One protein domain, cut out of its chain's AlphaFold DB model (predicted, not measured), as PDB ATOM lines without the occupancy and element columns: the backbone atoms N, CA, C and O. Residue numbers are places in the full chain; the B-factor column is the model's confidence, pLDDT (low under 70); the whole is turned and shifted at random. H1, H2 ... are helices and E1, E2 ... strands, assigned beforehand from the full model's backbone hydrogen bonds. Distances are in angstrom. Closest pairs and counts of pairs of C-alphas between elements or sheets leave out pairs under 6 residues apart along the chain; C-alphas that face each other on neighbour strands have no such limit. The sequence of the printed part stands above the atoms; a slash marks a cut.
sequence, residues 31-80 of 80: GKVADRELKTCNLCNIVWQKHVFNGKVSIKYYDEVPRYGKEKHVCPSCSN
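AT A GLANCE: This is residues 31 to 80 of the 80 residues of an uncharacterized protein of Candidatus Marinimicrobia bacterium (UniProt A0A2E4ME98). A two-stranded hairpin, E1 and E2, has a tip, residues 52 to 57, that sticks out; near its other end lie the loops of residues 38 to 46 and 63 to 73, while the short helix H1 and the tail of residues 74 to 80 run away from there to opposite sides, the C-alphas of Gly 31 and Asn 80 being 30.2 A apart. The printed part has 50 residues, in the order H1, E1, E2, with under half in named elements, of mixed class. The sheet, order E1 - E2, is antiparallel. The whole is compact, radius of gyration of the C-alphas 10.7 A, and flat, spanning 30 by 30 by 16 A.

IN THESE COORDINATES: H1, residues 31 to 37, begins at C-alpha 31 (151.554, 162.925, 131.204). E1, residues 47 to 53, and E2, residues 56 to 62, each measure 19.6 A; E2 ends at C-alpha 62 (149.213, 149.147, 136.798).

HOW THE PARTS SIT: E1 and E2 form a hairpin over a tight link, their directions at 159 degrees. N 51 and O 58, 2.8 A apart, are within hydrogen-bond range. The closest C-alphas of H1 and E1, Glu 37 and Gln 49, are 6.4 A apart. H1 and E2 are apart. In H1, every O i to N i+4 pair is within hydrogen-bond range.

THE WHOLE: The C-alphas farthest apart, Asn 54 and Tyr 68, are 30.4 A apart. The printed part has no cut and no long link between named elements. Residues 31 to 34 and 80 have pLDDT under 70.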
ATOM      1  N   GLY A  31     151.964 164.318 131.358       63.91
ATOM      2  CA  GLY A  31     151.554 162.925 131.204       63.91
ATOM      3  C   GLY A  31     152.524 162.148 130.313       63.91
ATOM      4  O   GLY A  31     152.762 160.973 130.554       63.91
ATOM      5  N   LYS A  32     153.191 162.824 129.366       68.00
ATOM      6  CA  LYS A  32     154.230 162.232 128.510       68.00
ATOM      7  C   LYS A  32     155.452 161.727 129.278       68.00
ATOM      8  O   LYS A  32     156.042 160.725 128.883       68.00
ATOM      9  N   VAL A  33     155.861 162.423 130.338       68.38
ATOM     10  CA  VAL A  33     157.021 162.030 131.154       68.38
ATOM     11  C   VAL A  33     156.657 160.828 132.018       68.38
ATOM     12  O   VAL A  33     157.408 159.857 132.044       68.38
ATOM     13  N   ALA A  34     155.472 160.848 132.634       69.19
ATOM     14  CA  ALA A  34     154.949 159.701 133.376       69.19
ATOM     15  C   ALA A  34     154.817 158.460 132.478       69.19
ATOM     16  O   ALA A  34     155.195 157.359 132.875       69.19
ATOM     17  N   ASP A  35     154.363 158.644 131.234       73.56
ATOM     18  CA  ASP A  35     154.188 157.549 130.283       73.56
ATOM     19  C   ASP A  35     155.512 156.914 129.837       73.56
ATOM     20  O   ASP A  35     155.567 155.701 129.620       73.56
ATOM     21  N   ARG A  36     156.582 157.721 129.769       76.94
ATOM     22  CA  ARG A  36     157.949 157.291 129.436       76.94
ATOM     23  C   ARG A  36     158.613 156.492 130.560       76.94
ATOM     24  O   ARG A  36     159.436 155.628 130.280       76.94
ATOM     25  N   GLU A  37     158.294 156.781 131.819       81.56
ATOM     26  CA  GLU A  37     158.870 156.065 132.968       81.56
ATOM     27  C   GLU A  37     158.213 154.701 133.230       81.56
ATOM     28  O   GLU A  37     158.776 153.868 133.948       81.56
ATOM     29  N   LEU A  38     157.033 154.467 132.652       88.25
ATOM     30  CA  LEU A  38     156.318 153.199 132.736       88.25
ATOM     31  C   LEU A  38     156.998 152.137 131.866       88.25
ATOM     32  O   LEU A  38     157.229 152.327 130.671       88.25
ATOM     33  N   LYS A  39     157.269 150.981 132.467       91.50
ATOM     34  CA  LYS A  39     157.895 149.825 131.820       91.50
ATOM     35  C   LYS A  39     156.922 148.661 131.790       91.50
ATOM     36  O   LYS A  39     156.113 148.505 132.696       91.50
ATOM     37  N   THR A  40     157.014 147.815 130.772       92.81
ATOM     38  CA  THR A  40     156.196 146.599 130.666       92.81
ATOM     39  C   THR A  40     157.054 145.370 130.921       92.81
ATOM     40  O   THR A  40     158.146 145.247 130.367       92.81
ATOM     41  N   CYS A  41     156.574 144.448 131.752       92.44
ATOM     42  CA  CYS A  41     157.254 143.186 132.013       92.44
ATOM     43  C   CYS A  41     157.214 142.257 130.802       92.44
ATOM     44  O   CYS A  41     156.150 141.999 130.260       92.44
ATOM     45  N   ASN A  42     158.354 141.673 130.433       90.69
ATOM     46  CA  ASN A  42     158.406 140.689 129.348       90.69
ATOM     47  C   ASN A  42     157.800 139.328 129.710       90.69
ATOM     48  O   ASN A  42     157.488 138.558 128.810       90.69
ATOM     49  N   LEU A  43     157.660 139.024 131.004       91.12
ATOM     50  CA  LEU A  43     157.203 137.718 131.483       91.12
ATOM     51  C   LEU A  43     155.698 137.721 131.762       91.12
ATOM     52  O   LEU A  43     154.952 136.951 131.170       91.12
ATOM     53  N   CYS A  44     155.234 138.629 132.620       90.31
ATOM     54  CA  CYS A  44     153.821 138.719 132.997       90.31
ATOM     55  C   CYS A  44     153.044 139.812 132.251       90.31
ATOM     56  O   CYS A  44     151.851 139.976 132.489       90.31
ATOM     57  N   ASN A  45     153.691 140.577 131.362       88.19
ATOM     58  CA  ASN A  45     153.079 141.689 130.619       88.19
ATOM     59  C   ASN A  45     152.449 142.794 131.490       88.19
ATOM     60  O   ASN A  45     151.715 143.631 130.966       88.19
ATOM     61  N   ILE A  46     152.750 142.835 132.794       90.56
ATOM     62  CA  ILE A  46     152.275 143.892 133.693       90.56
ATOM     63  C   ILE A  46     153.042 145.192 133.448       90.56
ATOM     64  O   ILE A  46     154.258 145.169 133.215       90.56
ATOM     65  N   VAL A  47     152.349 146.326 133.530       91.25
ATOM     66  CA  VAL A  47     152.992 147.640 133.495       91.25
ATOM     67  C   VAL A  47     153.414 148.010 134.911       91.25
ATOM     68  O   VAL A  47     152.651 147.861 135.864       91.25
ATOM     69  N   TRP A  48     154.643 148.481 135.071       91.06
ATOM     70  CA  TRP A  48     155.200 148.841 136.364       91.06
ATOM     71  C   TRP A  48     156.112 150.062 136.272       91.06
ATOM     72  O   TRP A  48     156.679 150.375 135.226       91.06
ATOM     73  N   GLN A  49     156.258 150.757 137.395       90.25
ATOM     74  CA  GLN A  49     157.115 151.930 137.525       90.25
ATOM     75  C   GLN A  49     157.949 151.827 138.798       90.25
ATOM     76  O   GLN A  49     157.447 151.446 139.859       90.25
ATOM     77  N   LYS A  50     159.226 152.204 138.692       89.44
ATOM     78  CA  LYS A  50     160.146 152.325 139.826       89.44
ATOM     79  C   LYS A  50     160.287 153.795 140.197       89.44
ATOM     80  O   LYS A  50     160.968 154.538 139.500       89.44
ATOM     81  N   HIS A  51     159.696 154.193 141.312       86.56
ATOM     82  CA  HIS A  51     159.902 155.516 141.882       86.56
ATOM     83  C   HIS A  51     161.039 155.477 142.900       86.56
ATOM     84  O   HIS A  51     161.031 154.669 143.826       86.56
ATOM     85  N   VAL A  52     162.015 156.371 142.740       86.00
ATOM     86  CA  VAL A  52     163.084 156.585 143.720       86.00
ATOM     87  C   VAL A  52     162.896 157.974 144.306       86.00
ATOM     88  O   VAL A  52     163.146 158.973 143.637       86.00
ATOM     89  N   PHE A  53     162.427 158.042 145.549       83.69
ATOM     90  CA  PHE A  53     162.218 159.306 146.248       83.69
ATOM     91  C   PHE A  53     162.924 159.277 147.599       83.69
ATOM     92  O   PHE A  53     162.645 158.423 148.439       83.69
ATOM     93  N   ASN A  54     163.852 160.215 147.799       86.69
ATOM     94  CA  ASN A  54     164.622 160.368 149.035       86.69
ATOM     95  C   ASN A  54     165.266 159.054 149.540       86.69
ATOM     96  O   ASN A  54     165.133 158.688 150.706       86.69
ATOM     97  N   GLY A  55     165.887 158.290 148.634       86.56
ATOM     98  CA  GLY A  55     166.530 157.005 148.944       86.56
ATOM     99  C   GLY A  55     165.575 155.819 149.137       86.56
ATOM    100  O   GLY A  55     166.032 154.681 149.211       86.56
ATOM    101  N   LYS A  56     164.256 156.043 149.161       88.00
ATOM    102  CA  LYS A  56     163.256 154.971 149.197       88.00
ATOM    103  C   LYS A  56     162.847 154.591 147.779       88.00
ATOM    104  O   LYS A  56     162.493 155.450 146.971       88.00
ATOM    105  N   VAL A  57     162.891 153.294 147.496       89.00
ATOM    106  CA  VAL A  57     162.408 152.718 146.240       89.00
ATOM    107  C   VAL A  57     160.983 152.231 146.460       89.00
ATOM    108  O   VAL A  57     160.754 151.368 147.303       89.00
ATOM    109  N   SER A  58     160.029 152.764 145.703       88.00
ATOM    110  CA  SER A  58     158.664 152.246 145.633       88.00
ATOM    111  C   SER A  58     158.386 151.709 144.236       88.00
ATOM    112  O   SER A  58     158.797 152.284 143.225       88.00
ATOM    113  N   ILE A  59     157.713 150.563 144.181       90.44
ATOM    114  CA  ILE A  59     157.314 149.922 142.933       90.44
ATOM    115  C   ILE A  59     155.797 149.998 142.862       90.44
ATOM    116  O   ILE A  59     155.115 149.598 143.803       90.44
ATOM    117  N   LYS A  60     155.280 150.533 141.760       90.19
ATOM    118  CA  LYS A  60     153.847 150.556 141.466       90.19
ATOM    119  C   LYS A  60     153.569 149.683 140.257       90.19
ATOM    120  O   LYS A  60     154.350 149.699 139.307       90.19
ATOM    121  N   TYR A  61     152.461 148.959 140.313       91.06
ATOM    122  CA  TYR A  61     151.958 148.117 139.236       91.06
ATOM    123  C   TYR A  61     150.629 148.686 138.749       91.06
ATOM    124  O   TYR A  61     149.860 149.219 139.549       91.06
ATOM    125  N   TYR A  62     150.396 148.604 137.445       89.25
ATOM    126  CA  TYR A  62     149.213 149.147 136.798       89.25
ATOM    127  C   TYR A  62     148.650 148.125 135.810       89.25
ATOM    128  O   TYR A  62     149.356 147.684 134.899       89.25
ATOM    129  N   ASP A  63     147.373 147.788 135.973       86.06
ATOM    130  CA  ASP A  63     146.678 146.821 135.116       86.06
ATOM    131  C   ASP A  63     145.960 147.485 133.933       86.06
ATOM    132  O   ASP A  63     145.920 146.928 132.837       86.06
ATOM    133  N   GLU A  64     145.447 148.701 134.129       84.75
ATOM    134  CA  GLU A  64     144.627 149.429 133.145       84.75
ATOM    135  C   GLU A  64     145.451 150.256 132.141       84.75
ATOM    136  O   GLU A  64     144.910 150.830 131.195       84.75
ATOM    137  N   VAL A  65     146.771 150.342 132.332       84.38
ATOM    138  CA  VAL A  65     147.642 151.175 131.496       84.38
ATOM    139  C   VAL A  65     147.967 150.459 130.176       84.38
ATOM    140  O   VAL A  65     148.365 149.289 130.192       84.38
ATOM    141  N   PRO A  66     147.879 151.150 129.020       83.88
ATOM    142  CA  PRO A  66     148.222 150.554 127.738       83.88
ATOM    143  C   PRO A  66     149.670 150.048 127.684       83.88
ATOM    144  O   PRO A  66     150.603 150.724 128.111       83.88
ATOM    145  N   ARG A  67     149.866 148.851 127.124       84.88
ATOM    146  CA  ARG A  67     151.169 148.151 127.098       84.88
ATOM    147  C   ARG A  67     152.026 148.479 125.874       84.88
ATOM    148  O   ARG A  67     153.213 148.162 125.835       84.88
ATOM    149  N   TYR A  68     151.425 149.055 124.837       81.50
ATOM    150  CA  TYR A  68     152.105 149.326 123.574       81.50
ATOM    151  C   TYR A  68     153.031 150.545 123.687       81.50
ATOM    152  O   TYR A  68     152.748 151.492 124.414       81.50
ATOM    153  N   GLY A  69     154.146 150.525 122.953       80.94
ATOM    154  CA  GLY A  69     155.074 151.661 122.868       80.94
ATOM    155  C   GLY A  69     155.929 151.923 124.115       80.94
ATOM    156  O   GLY A  69     156.666 152.906 124.131       80.94
ATOM    157  N   LYS A  70     155.859 151.063 125.140       84.75
ATOM    158  CA  LYS A  70     156.643 151.188 126.378       84.75
ATOM    159  C   LYS A  70     157.900 150.325 126.351       84.75
ATOM    160  O   LYS A  70     157.935 149.276 125.705       84.75
ATOM    161  N   GLU A  71     158.921 150.744 127.096       88.81
ATOM    162  CA  GLU A  71     160.134 149.946 127.260       88.81
ATOM    163  C   GLU A  71     159.832 148.617 127.958       88.81
ATOM    164  O   GLU A  71     159.075 148.533 128.930       88.81
ATOM    165  N   LYS A  72     160.458 147.565 127.443       89.38
ATOM    166  CA  LYS A  72     160.297 146.188 127.885       89.38
ATOM    167  C   LYS A  72     161.356 145.849 128.932       89.38
ATOM    168  O   LYS A  72     162.540 145.806 128.614       89.38
ATOM    169  N   HIS A  73     160.948 145.600 130.174       91.88
ATOM    170  CA  HIS A  73     161.854 145.266 131.275       91.88
ATOM    171  C   HIS A  73     161.187 144.342 132.290       91.88
ATOM    172  O   HIS A  73     160.071 144.610 132.728       91.88
ATOM    173  N   VAL A  74     161.894 143.294 132.719       91.19
ATOM    174  CA  VAL A  74     161.406 142.338 133.727       91.19
ATOM    175  C   VAL A  74     161.044 143.071 135.017       91.19
ATOM    176  O   VAL A  74     161.819 143.900 135.502       91.19
ATOM    177  N   CYS A  75     159.845 142.813 135.541       90.25
ATOM    178  CA  CYS A  75     159.395 143.439 136.773       90.25
ATOM    179  C   CYS A  75     160.025 142.763 138.003       90.25
ATOM    180  O   CYS A  75     160.369 141.581 137.947       90.25
ATOM    181  N   PRO A  76     160.123 143.473 139.138       88.25
ATOM    182  CA  PRO A  76     160.672 142.920 140.376       88.25
ATOM    183  C   PRO A  76     159.926 141.676 140.869       88.25
ATOM    184  O   PRO A  76     160.537 140.796 141.457       88.25
ATOM    185  N   SER A  77     158.625 141.566 140.578       87.19
ATOM    186  CA  SER A  77     157.831 140.384 140.929       87.19
ATOM    187  C   SER A  77     158.201 139.126 140.140       87.19
ATOM    188  O   SER A  77     157.952 138.036 140.634       87.19
ATOM    189  N   CYS A  78     158.734 139.256 138.922       88.06
ATOM    190  CA  CYS A  78     159.150 138.112 138.099       88.06
ATOM    191  C   CYS A  78     160.666 137.882 138.113       88.06
ATOM    192  O   CYS A  78     161.139 136.931 137.504       88.06
ATOM    193  N   SER A  79     161.422 138.795 138.723       84.50
ATOM    194  CA  SER A  79     162.868 138.659 138.907       84.50
ATOM    195  C   SER A  79     163.230 137.969 140.226       84.50
ATOM    196  O   SER A  79     164.414 137.701 140.433       84.50
ATOM    197  N   ASN A  80     162.244 137.758 141.104       64.12
ATOM    198  CA  ASN A  80     162.367 137.018 142.360       64.12
ATOM    199  C   ASN A  80     162.062 135.534 142.161       64.12
ATOM    200  O   ASN A  80     161.206 135.231 141.299       64.12
TER     201      ASN A  80